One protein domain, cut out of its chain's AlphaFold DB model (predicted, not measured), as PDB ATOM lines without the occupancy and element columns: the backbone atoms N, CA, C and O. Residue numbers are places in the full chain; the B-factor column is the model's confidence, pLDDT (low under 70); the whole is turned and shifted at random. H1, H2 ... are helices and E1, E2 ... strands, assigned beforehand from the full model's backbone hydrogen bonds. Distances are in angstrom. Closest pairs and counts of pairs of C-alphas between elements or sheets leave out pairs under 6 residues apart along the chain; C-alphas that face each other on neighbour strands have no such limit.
ATOM      1  N   ARG A  66     157.638 204.328 126.769       70.69
ATOM      2  CA  ARG A  66     156.889 204.105 128.013       70.69
ATOM      3  C   ARG A  66     156.065 205.351 128.316       70.69
ATOM      4  O   ARG A  66     154.927 205.256 128.772       70.69
ATOM      5  N   GLY A  67     156.607 206.517 127.980       79.00
ATOM      6  CA  GLY A  67     156.027 207.798 128.338       79.00
ATOM      7  C   GLY A  67     155.992 207.987 129.853       79.00
ATOM      8  O   GLY A  67     156.086 207.042 130.649       79.00
ATOM      9  N   LEU A  68     155.818 209.228 130.286       88.06
ATOM     10  CA  LEU A  68     155.870 209.592 131.696       88.06
ATOM     11  C   LEU A  68     154.832 208.820 132.524       88.06
ATOM     12  O   LEU A  68     155.104 208.401 133.646       88.06
ATOM     13  N   LYS A  69     153.647 208.562 131.956       90.31
ATOM     14  CA  LYS A  69     152.571 207.832 132.646       90.31
ATOM     15  C   LYS A  69     152.919 206.379 132.952       90.31
ATOM     16  O   LYS A  69     152.512 205.880 133.998       90.31
ATOM     17  N   GLU A  70     153.604 205.669 132.059       88.62
ATOM     18  CA  GLU A  70     153.979 204.278 132.339       88.62
ATOM     19  C   GLU A  70     155.149 204.222 133.315       88.62
ATOM     20  O   GLU A  70     155.124 203.416 134.244       88.62
ATOM     21  N   LEU A  71     156.115 205.139 133.185       89.38
ATOM     22  CA  LEU A  71     157.190 205.291 134.164       89.38
ATOM     23  C   LEU A  71     156.631 205.567 135.565       89.38
ATOM     24  O   LEU A  71     157.038 204.907 136.515       89.38
ATOM     25  N   GLN A  72     155.618 206.426 135.690       93.69
ATOM     26  CA  GLN A  72     154.895 206.640 136.948       93.69
ATOM     27  C   GLN A  72     154.247 205.357 137.482       93.69
ATOM     28  O   GLN A  72     154.283 205.103 138.687       93.69
ATOM     29  N   LYS A  73     153.648 204.521 136.624       91.88
ATOM     30  CA  LYS A  73     153.079 203.237 137.071       91.88
ATOM     31  C   LYS A  73     154.160 202.297 137.592       91.88
ATOM     32  O   LYS A  73     153.965 201.701 138.646       91.88
ATOM     33  N   ILE A  74     155.286 202.189 136.890       90.50
ATOM     34  CA  ILE A  74     156.418 201.353 137.306       90.50
ATOM     35  C   ILE A  74     157.012 201.878 138.615       90.50
ATOM     36  O   ILE A  74     157.171 201.108 139.556       90.50
ATOM     37  N   ALA A  75     157.250 203.188 138.722       92.75
ATOM     38  CA  ALA A  75     157.743 203.832 139.936       92.75
ATOM     39  C   ALA A  75     156.858 203.527 141.154       92.75
ATOM     40  O   ALA A  75     157.361 203.288 142.250       92.75
ATOM     41  N   ASN A  76     155.535 203.519 140.967       92.69
ATOM     42  CA  ASN A  76     154.583 203.245 142.040       92.69
ATOM     43  C   ASN A  76     154.394 201.748 142.336       92.69
ATOM     44  O   ASN A  76     154.075 201.410 143.474       92.69
ATOM     45  N   ARG A  77     154.561 200.865 141.344       93.31
ATOM     46  CA  ARG A  77     154.423 199.408 141.506       93.31
ATOM     47  C   ARG A  77     155.691 198.765 142.064       93.31
ATOM     48  O   ARG A  77     155.608 197.977 142.999       93.31
ATOM     49  N   ASP A  78     156.831 199.088 141.463       93.44
ATOM     50  CA  ASP A  78     158.100 198.384 141.662       93.44
ATOM     51  C   ASP A  78     159.111 199.220 142.454       93.44
ATOM     52  O   ASP A  78     159.951 198.660 143.151       93.44
ATOM     53  N   GLY A  79     158.996 200.548 142.393       94.00
ATOM     54  CA  GLY A  79     159.866 201.489 143.094       94.00
ATOM     55  C   GLY A  79     160.588 202.456 142.153       94.00
ATOM     56  O   GLY A  79     160.752 202.201 140.957       94.00
ATOM     57  N   LEU A  80     161.017 203.581 142.725       95.25
ATOM     58  CA  LEU A  80     161.924 204.554 142.117       95.25
ATOM     59  C   LEU A  80     163.080 204.782 143.086       95.25
ATOM     60  O   LEU A  80     162.839 205.105 144.250       95.25
ATOM     61  N   PHE A  81     164.300 204.628 142.588       95.44
ATOM     62  CA  PHE A  81     165.535 204.737 143.353       95.44
ATOM     63  C   PHE A  81     166.459 205.756 142.698       95.44
ATOM     64  O   PHE A  81     166.515 205.840 141.469       95.44
ATOM     65  N   VAL A  82     167.223 206.477 143.511       93.69
ATOM     66  CA  VAL A  82     168.392 207.221 143.031       93.69
ATOM     67  C   VAL A  82     169.645 206.475 143.465       93.69
ATOM     68  O   VAL A  82     169.785 206.100 144.626       93.69
ATOM     69  N   VAL A  83     170.540 206.228 142.516       92.06
ATOM     70  CA  VAL A  83     171.838 205.606 142.751       92.06
ATOM     71  C   VAL A  83     172.880 206.709 142.854       92.06
ATOM     72  O   VAL A  83     172.978 207.540 141.956       92.06
ATOM     73  N   VAL A  84     173.661 206.694 143.929       90.44
ATOM     74  CA  VAL A  84     174.689 207.703 144.212       90.44
ATOM     75  C   VAL A  84     176.060 207.028 144.377       90.44
ATOM     76  O   VAL A  84     176.101 205.855 144.768       90.44
ATOM     77  N   PRO A  85     177.185 207.689 144.040       86.44
ATOM     78  CA  PRO A  85     178.518 207.072 144.082       86.44
ATOM     79  C   PRO A  85     179.007 206.725 145.491       86.44
ATOM     80  O   PRO A  85     179.889 205.875 145.643       86.44
ATOM     81  N   GLU A  86     178.457 207.365 146.518       87.69
ATOM     82  CA  GLU A  86     178.908 207.265 147.900       87.69
ATOM     83  C   GLU A  86     178.708 205.860 148.490       87.69
ATOM     84  O   GLU A  86     177.987 205.011 147.958       87.69
ATOM     85  N   LYS A  87     179.368 205.617 149.629       88.81
ATOM     86  CA  LYS A  87     179.099 204.470 150.509       88.81
ATOM     87  C   LYS A  87     177.926 204.779 151.425       88.81
ATOM     88  O   LYS A  87     177.698 205.947 151.746       88.81
ATOM     89  N   THR A  88     177.230 203.735 151.875       91.19
ATOM     90  CA  THR A  88     176.129 203.906 152.826       91.19
ATOM     91  C   THR A  88     176.623 204.677 154.052       91.19
ATOM     92  O   THR A  88     177.640 204.291 154.647       91.19
ATOM     93  N   PRO A  89     175.927 205.762 154.442       90.44
ATOM     94  CA  PRO A  89     176.271 206.513 155.629       90.44
ATOM     95  C   PRO A  89     176.236 205.650 156.883       90.44
ATOM     96  O   PRO A  89     175.497 204.672 156.987       90.44
ATOM     97  N   THR A  90     177.041 206.031 157.869       89.31
ATOM     98  CA  THR A  90     177.183 205.238 159.098       89.31
ATOM     99  C   THR A  90     176.067 205.485 160.106       89.31
ATOM    100  O   THR A  90     175.928 204.723 161.064       89.31
ATOM    101  N   THR A  91     175.269 206.535 159.902       89.12
ATOM    102  CA  THR A  91     174.150 206.897 160.770       89.12
ATOM    103  C   THR A  91     172.834 206.940 159.995       89.12
ATOM    104  O   THR A  91     172.794 207.321 158.825       89.12
ATOM    105  N   GLU A  92     171.730 206.603 160.667       88.00
ATOM    106  CA  GLU A  92     170.397 206.679 160.054       88.00
ATOM    107  C   GLU A  92     170.031 208.122 159.674       88.00
ATOM    108  O   GLU A  92     169.437 208.349 158.630       88.00
ATOM    109  N   GLY A  93     170.461 209.112 160.465       85.81
ATOM    110  CA  GLY A  93     170.193 210.526 160.180       85.81
ATOM    111  C   GLY A  93     170.854 211.029 158.892       85.81
ATOM    112  O   GLY A  93     170.263 211.833 158.176       85.81
ATOM    113  N   GLU A  94     172.049 210.540 158.554       84.50
ATOM    114  CA  GLU A  94     172.682 210.839 157.262       84.50
ATOM    115  C   GLU A  94     171.945 210.155 156.108       84.50
ATOM    116  O   GLU A  94     171.762 210.747 155.047       84.50
ATOM    117  N   LYS A  95     171.481 208.919 156.299       87.25
ATOM    118  CA  LYS A  95     170.705 208.217 155.276       87.25
ATOM    119  C   LYS A  95     169.362 208.907 155.014       87.25
ATOM    120  O   LYS A  95     169.034 209.171 153.860       87.25
ATOM    121  N   GLU A  96     168.628 209.265 156.068       87.06
ATOM    122  CA  GLU A  96     167.407 210.075 155.976       87.06
ATOM    123  C   GLU A  96     167.681 211.423 155.293       87.06
ATOM    124  O   GLU A  96     166.839 211.918 154.541       87.06
ATOM    125  N   PHE A  97     168.872 211.998 155.507       84.69
ATOM    126  CA  PHE A  97     169.314 213.193 154.793       84.69
ATOM    127  C   PHE A  97     169.389 212.957 153.277       84.69
ATOM    128  O   PHE A  97     168.771 213.704 152.518       84.69
ATOM    129  N   PHE A  98     170.067 211.898 152.827       88.00
ATOM    130  CA  PHE A  98     170.145 211.553 151.403       88.00
ATOM    131  C   PHE A  98     168.755 211.299 150.801       88.00
ATOM    132  O   PHE A  98     168.430 211.833 149.743       88.00
ATOM    133  N   GLU A  99     167.895 210.546 151.485       90.69
ATOM    134  CA  GLU A  99     166.541 210.255 150.990       90.69
ATOM    135  C   GLU A  99     165.655 211.506 150.925       90.69
ATOM    136  O   GLU A  99     164.823 211.638 150.023       90.69
ATOM    137  N   LYS A 100     165.843 212.465 151.838       87.25
ATOM    138  CA  LYS A 100     165.171 213.766 151.769       87.25
ATOM    139  C   LYS A 100     165.712 214.627 150.626       87.25
ATOM    140  O   LYS A 100     164.909 215.277 149.959       87.25
ATOM    141  N   LEU A 101     167.029 214.614 150.395       88.12
ATOM    142  CA  LEU A 101     167.694 215.366 149.325       88.12
ATOM    143  C   LEU A 101     167.217 214.887 147.959       88.12
ATOM    144  O   LEU A 101     166.762 215.686 147.150       88.12
ATOM    145  N   TYR A 102     167.250 213.578 147.730       90.31
ATOM    146  CA  TYR A 102     166.883 212.977 146.451       90.31
ATOM    147  C   TYR A 102     165.380 212.694 146.313       90.31
ATOM    148  O   TYR A 102     164.901 212.350 145.235       90.31
ATOM    149  N   GLY A 103     164.614 212.839 147.397       92.12
ATOM    150  CA  GLY A 103     163.160 212.685 147.424       92.12
ATOM    151  C   GLY A 103     162.653 211.239 147.342       92.12
ATOM    152  O   GLY A 103     161.438 211.018 147.382       92.12
ATOM    153  N   VAL A 104     163.560 210.263 147.237       94.81
ATOM    154  CA  VAL A 104     163.304 208.823 147.081       94.81
ATOM    155  C   VAL A 104     164.349 207.990 147.819       94.81
ATOM    156  O   VAL A 104     165.392 208.530 148.182       94.81
ATOM    157  N   PRO A 105     164.113 206.676 148.017       95.50
ATOM    158  CA  PRO A 105     165.141 205.780 148.528       95.50
ATOM    159  C   PRO A 105     166.436 205.867 147.714       95.50
ATOM    160  O   PRO A 105     166.420 205.784 146.480       95.50
ATOM    161  N   VAL A 106     167.552 206.015 148.424       94.62
ATOM    162  CA  VAL A 106     168.890 206.137 147.839       94.62
ATOM    163  C   VAL A 106     169.627 204.807 147.929       94.62
ATOM    164  O   VAL A 106     169.587 204.123 148.953       94.62
ATOM    165  N   VAL A 107     170.309 204.440 146.846       94.81
ATOM    166  CA  VAL A 107     171.175 203.265 146.781       94.81
ATOM    167  C   VAL A 107     172.620 203.707 146.597       94.81
ATOM    168  O   VAL A 107     172.973 204.355 145.616       94.81
ATOM    169  N   PHE A 108     173.459 203.317 147.548       93.25
ATOM    170  CA  PHE A 108     174.857 203.714 147.641       93.25
ATOM    171  C   PHE A 108     175.740 202.757 146.836       93.25
ATOM    172  O   PHE A 108     176.038 201.638 147.261       93.25
ATOM    173  N   ALA A 109     176.140 203.170 145.632       89.94
ATOM    174  CA  ALA A 109     176.927 202.345 144.717       89.94
ATOM    175  C   ALA A 109     178.334 202.033 145.259       89.94
ATOM    176  O   ALA A 109     178.939 201.035 144.856       89.94
ATOM    177  N   GLY A 110     178.846 202.835 146.197       88.12
ATOM    178  CA  GLY A 110     180.105 202.583 146.895       88.12
ATOM    179  C   GLY A 110     180.113 201.273 147.693       88.12
ATOM    180  O   GLY A 110     181.171 200.670 147.865       88.12
ATOM    181  N   ASP A 111     178.949 200.762 148.108       89.62
ATOM    182  CA  ASP A 111     178.832 199.469 148.811       89.62
ATOM    183  C   ASP A 111     179.047 198.255 147.889       89.62
ATOM    184  O   ASP A 111     179.085 197.095 148.320       89.62
ATOM    185  N   TYR A 112     179.143 198.510 146.586       86.75
ATOM    186  CA  TYR A 112     179.303 197.508 145.540       86.75
ATOM    187  C   TYR A 112     180.681 197.583 144.875       86.75
ATOM    188  O   TYR A 112     180.955 196.820 143.949       86.75
ATOM    189  N   GLU A 113     181.561 198.459 145.362       82.38
ATOM    190  CA  GLU A 113     182.937 198.592 144.893       82.38
ATOM    191  C   GLU A 113     183.679 197.240 144.967       82.38
ATOM    192  O   GLU A 113     183.651 196.541 145.982       82.38
ATOM    193  N   GLY A 114     184.308 196.831 143.859       78.00
ATOM    194  CA  GLY A 114     185.037 195.559 143.750       78.00
ATOM    195  C   GLY A 114     184.180 194.311 143.487       78.00
ATOM    196  O   GLY A 114     184.730 193.213 143.362       78.00
ATOM    197  N   LYS A 115     182.850 194.431 143.368       79.25
ATOM    198  CA  LYS A 115     181.997 193.308 142.942       79.25
ATOM    199  C   LYS A 115     182.157 193.054 141.439       79.25
ATOM    200  O   LYS A 115     182.192 193.980 140.642       79.25
ATOM    201  N   LYS A 116     182.218 191.773 141.049       72.75
ATOM    202  CA  LYS A 116     182.375 191.347 139.641       72.75
ATOM    203  C   LYS A 116     181.093 191.456 138.806       72.75
ATOM    204  O   LYS A 116     181.154 191.328 137.591       72.75
ATOM    205  N   THR A 117     179.941 191.621 139.451       78.19
ATOM    206  CA  THR A 117     178.624 191.672 138.806       78.19
ATOM    207  C   THR A 117     177.821 192.837 139.359       78.19
ATOM    208  O   THR A 117     177.870 193.100 140.566       78.19
ATOM    209  N   PHE A 118     177.035 193.485 138.503       80.94
ATOM    210  CA  PHE A 118     176.114 194.537 138.922       80.94
ATOM    211  C   PHE A 118     174.922 193.963 139.706       80.94
ATOM    212  O   PHE A 118     174.541 192.801 139.552       80.94
ATOM    213  N   THR A 119     174.319 194.794 140.552       87.12
ATOM    214  CA  THR A 119     173.081 194.486 141.283       87.12
ATOM    215  C   THR A 119     171.878 195.049 140.538       87.12
ATOM    216  O   THR A 119     171.932 196.180 140.064       87.12
ATOM    217  N   THR A 120     170.791 194.278 140.440       88.38
ATOM    218  CA  THR A 120     169.541 194.727 139.802       88.38
ATOM    219  C   THR A 120     168.461 194.982 140.850       88.38
ATOM    220  O   THR A 120     168.125 194.095 141.632       88.38
ATOM    221  N   LEU A 121     167.908 196.188 140.841       88.19
ATOM    222  CA  LEU A 121     166.751 196.634 141.603       88.19
ATOM    223  C   LEU A 121     165.498 196.432 140.751       88.19
ATOM    224  O   LEU A 121     165.507 196.707 139.552       88.19
ATOM    225  N   ASN A 122     164.403 195.984 141.359       89.88
ATOM    226  CA  ASN A 122     163.120 195.984 140.668       89.88
ATOM    227  C   ASN A 122     162.593 197.424 140.586       89.88
ATOM    228  O   ASN A 122     162.450 198.054 141.624       89.88
ATOM    229  N   GLY A 123     162.306 197.941 139.390       90.69
ATOM    230  CA  GLY A 123     161.761 199.287 139.184       90.69
ATOM    231  C   GLY A 123     162.715 200.246 138.471       90.69
ATOM    232  O   GLY A 123     163.597 199.835 137.713       90.69
ATOM    233  N   LEU A 124     162.496 201.545 138.683       90.88
ATOM    234  CA  LEU A 124     163.279 202.610 138.056       90.88
ATOM    235  C   LEU A 124     164.520 202.933 138.898       90.88
ATOM    236  O   LEU A 124     164.379 203.245 140.080       90.88
ATOM    237  N   ALA A 125     165.707 202.942 138.293       91.06
ATOM    238  CA  ALA A 125     166.900 203.524 138.905       91.06
ATOM    239  C   ALA A 125     167.364 204.746 138.109       91.06
ATOM    240  O   ALA A 125     167.509 204.691 136.888       91.06
ATOM    241  N   LEU A 126     167.570 205.850 138.818       90.75
ATOM    242  CA  LEU A 126     168.123 207.085 138.287       90.75
ATOM    243  C   LEU A 126     169.582 207.194 138.706       90.75
ATOM    244  O   LEU A 126     169.916 206.941 139.862       90.75
ATOM    245  N   HIS A 127     170.428 207.621 137.782       87.31
ATOM    246  CA  HIS A 127     171.859 207.789 138.011       87.31
ATOM    247  C   HIS A 127     172.251 209.219 137.643       87.31
ATOM    248  O   HIS A 127     172.631 209.449 136.500       87.31
ATOM    249  N   PRO A 128     172.015 210.215 138.507       80.44
ATOM    250  CA  PRO A 128     172.379 211.599 138.216       80.44
ATOM    251  C   PRO A 128     173.905 211.757 138.081       80.44
ATOM    252  O   PRO A 128     174.669 211.039 138.727       80.44
ATOM    253  N   GLY A 129     174.354 212.662 137.203       71.19
ATOM    254  CA  GLY A 129     175.762 213.059 137.054       71.19
ATOM    255  C   GLY A 129     176.692 212.056 136.353       71.19
ATOM    256  O   GLY A 129     177.378 212.430 135.407       71.19
ATOM    257  N   ASN A 130     176.712 210.787 136.773       67.12
ATOM    258  CA  ASN A 130     177.681 209.787 136.302       67.12
ATOM    259  C   ASN A 130     177.023 208.424 136.017       67.12
ATOM    260  O   ASN A 130     177.319 207.403 136.644       67.12
ATOM    261  N   ALA A 131     176.060 208.425 135.090       67.31
ATOM    262  CA  ALA A 131     175.210 207.267 134.849       67.31
ATOM    263  C   ALA A 131     175.952 205.961 134.502       67.31
ATOM    264  O   ALA A 131     175.637 204.948 135.134       67.31
ATOM    265  N   PRO A 132     176.947 205.948 133.594       70.00
ATOM    266  CA  PRO A 132     177.592 204.704 133.166       70.00
ATOM    267  C   PRO A 132     178.373 204.008 134.295       70.00
ATOM    268  O   PRO A 132     178.206 202.808 134.534       70.00
ATOM    269  N   GLU A 133     179.176 204.758 135.060       72.44
ATOM    270  CA  GLU A 133     179.974 204.201 136.163       72.44
ATOM    271  C   GLU A 133     179.082 203.599 137.258       72.44
ATOM    272  O   GLU A 133     179.314 202.481 137.733       72.44
ATOM    273  N   LEU A 134     178.030 204.327 137.640       75.44
ATOM    274  CA  LEU A 134     177.088 203.879 138.658       75.44
ATOM    275  C   LEU A 134     176.274 202.675 138.173       75.44
ATOM    276  O   LEU A 134     176.078 201.713 138.924       75.44
ATOM    277  N   ALA A 135     175.851 202.687 136.908       74.81
ATOM    278  CA  ALA A 135     175.111 201.595 136.296       74.81
ATOM    279  C   ALA A 135     175.923 200.301 136.226       74.81
ATOM    280  O   ALA A 135     175.351 199.220 136.354       74.81
ATOM    281  N   ASN A 136     177.247 200.355 136.094       79.81
ATOM    282  CA  ASN A 136     178.093 199.157 136.153       79.81
ATOM    283  C   ASN A 136     178.118 198.486 137.536       79.81
ATOM    284  O   ASN A 136     178.553 197.341 137.663       79.81
ATOM    285  N   ARG A 137     177.584 199.151 138.566       85.00
ATOM    286  CA  ARG A 137     177.475 198.626 139.932       85.00
ATOM    287  C   ARG A 137     176.033 198.297 140.310       85.00
ATOM    288  O   ARG A 137     175.772 197.219 140.846       85.00
ATOM    289  N   VAL A 138     175.093 199.199 140.024       86.75
ATOM    290  CA  VAL A 138     173.680 199.087 140.417       86.75
ATOM    291  C   VAL A 138     172.771 199.565 139.286       86.75
ATOM    292  O   VAL A 138     172.936 200.666 138.773       86.75
ATOM    293  N   ARG A 139     171.761 198.766 138.931       87.88
ATOM    294  CA  ARG A 139     170.777 199.068 137.878       87.88
ATOM    295  C   ARG A 139     169.364 198.838 138.375       87.88
ATOM    296  O   ARG A 139     169.144 197.960 139.196       87.88
ATOM    297  N   GLY A 140     168.404 199.567 137.833       86.31
ATOM    298  CA  GLY A 140     166.992 199.205 137.873       86.31
ATOM    299  C   GLY A 140     166.649 198.234 136.746       86.31
ATOM    300  O   GLY A 140     167.431 198.047 135.808       86.31
ATOM    301  N   THR A 141     165.442 197.670 136.786       84.06
ATOM    302  CA  THR A 141     164.853 197.012 135.610       84.06
ATOM    303  C   THR A 141     164.662 198.010 134.468       84.06
ATOM    304  O   THR A 141     164.680 197.618 133.302       84.06
ATOM    305  N   ILE A 142     164.538 199.300 134.796       83.25
ATOM    306  CA  ILE A 142     164.553 200.422 133.858       83.25
ATOM    307  C   ILE A 142     165.486 201.513 134.386       83.25
ATOM    308  O   ILE A 142     165.466 201.845 135.570       83.25
ATOM    309  N   ASN A 143     166.276 202.095 133.482       84.50
ATOM    310  CA  ASN A 143     167.269 203.122 133.791       84.50
ATOM    311  C   ASN A 143     167.071 204.308 132.836       84.50
ATOM    312  O   ASN A 143     167.703 204.344 131.780       84.50
ATOM    313  N   PRO A 144     166.163 205.251 133.148       80.50
ATOM    314  CA  PRO A 144     165.803 206.336 132.232       80.50
ATOM    315  C   PRO A 144     167.004 207.168 131.763       80.50
ATOM    316  O   PRO A 144     167.057 207.578 130.609       80.50
ATOM    317  N   HIS A 145     167.991 207.367 132.637       78.88
ATOM    318  CA  HIS A 145     169.186 208.172 132.368       78.88
ATOM    319  C   HIS A 145     170.204 207.503 131.441       78.88
ATOM    320  O   HIS A 145     170.994 208.195 130.805       78.88
ATOM    321  N   LEU A 146     170.190 206.171 131.350       71.62
ATOM    322  CA  LEU A 146     171.076 205.444 130.440       71.62
ATOM    323  C   LEU A 146     170.548 205.469 129.003       71.62
ATOM    324  O   LEU A 146     171.330 205.298 128.076       71.62
ATOM    325  N   GLY A 147     169.243 205.713 128.816       64.31
ATOM    326  CA  GLY A 147     168.598 205.725 127.504       64.31
ATOM    327  C   GLY A 147     168.975 204.502 126.661       64.31
ATOM    328  O   GLY A 147     169.117 203.387 127.171       64.31
TER     329      GLY A 147
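AT A GLANCE: This is residues 66 to 147 of the 543 residues of an uncharacterized protein of Candidatus Harrisonbacteria bacterium CG10_big_fil_rev_8_21_14_0_10_40_38 (UniProt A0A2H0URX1). What is seen first? A small, strongly twisted sheet of four parallel strands has its two long helices packed over different parts of it, H1 over E3 and H2 over E2 and E1, well away from each other. The short helices H3 and H4 sit by the end of E1, at residues 83 and 84, and E3 bends sharply. How is it made up? The printed part has 82 residues, with four named helices and four strands in the order H1 E1 H2 E2 H3 E3 H4 E4, sheet order E2 E1 E3 E4, class mixed. It is compact, with a radius of gyration of the C-alphas of 12.5 A and spans of 36 by 30 by 21 A.

HOW THE PARTS SIT: Where is the first helix? H1, residues 67 to 77, is on the sheet at a height of 10.1 A, over E3, residues 119 to 126, and slantwise to it at 55 degrees on the local plane. Their closest C-alphas are those of Ala 75 and Leu 124, 6.0 A apart. How do the strands pair? E1, residues 80 to 84, is staggered: its residues 80 to 82 pair with E3, N 81 to O 124 at 2.9 A, and 82 to 84 with the edge strand E2, residues 106 to 108, N 107 to O 82 at 2.8 A. E3 bends by 112 degrees at residue 123 and also pairs with the edge strand E4, residues 138 to 142, N 121 to O 139 at 2.7 A. Where are the other helices? H2, residues 92 to 102, at a height of 9.8 A, is only just over E2 and E1, with 3 C-alphas on each, and runs across the strands; its closest C-alphas to E2 are Glu 99 and Val 106, 5.7 A. H3, residues 109 to 112, is at the sheet's level, and H4, residues 131 to 135, is on the sheet at a height of 8.0 A; they are close but not clearly touching, Ala 109 to Leu 134 at 6.3 A between C-alphas. What units and backbones are there? E1, H2, E2 and E3, H4, E4 are strand-helix-strand units, parallel neighbours with a helix between, and E2, H3, E3 is a split one with E1 between its strands; the three crossovers are right-handed. H1 and H2 on one face of the sheet make two layers. Every O i to N i+4 pair is within hydrogen-bond range in H1, H2 and H4; H3 is too short for one.

IN THESE COORDINATES: Where do the elements begin and end? H1 begins at C-alpha 67 (156.027, 207.798, 128.338) and E4 ends at C-alpha 142 (164.553, 200.422, 133.858). How long are they? From first to last C-alpha, H1 measures 15.7 A, E1 13.3 A, H2 15.4 A, E2 6.4 A, H3 5.5 A, E3 13.9 A, H4 5.9 A and E4 11.3 A.

THE WHOLE: How far does it reach? The two C-alphas farthest apart, those of Gly 67 and Thr 90, are 37.4 A apart. Is it unbroken and confident? The printed part has no cut and no long link; mean pLDDT of the printed part is 85.9, with residues 130 to 131 and 147 under 70.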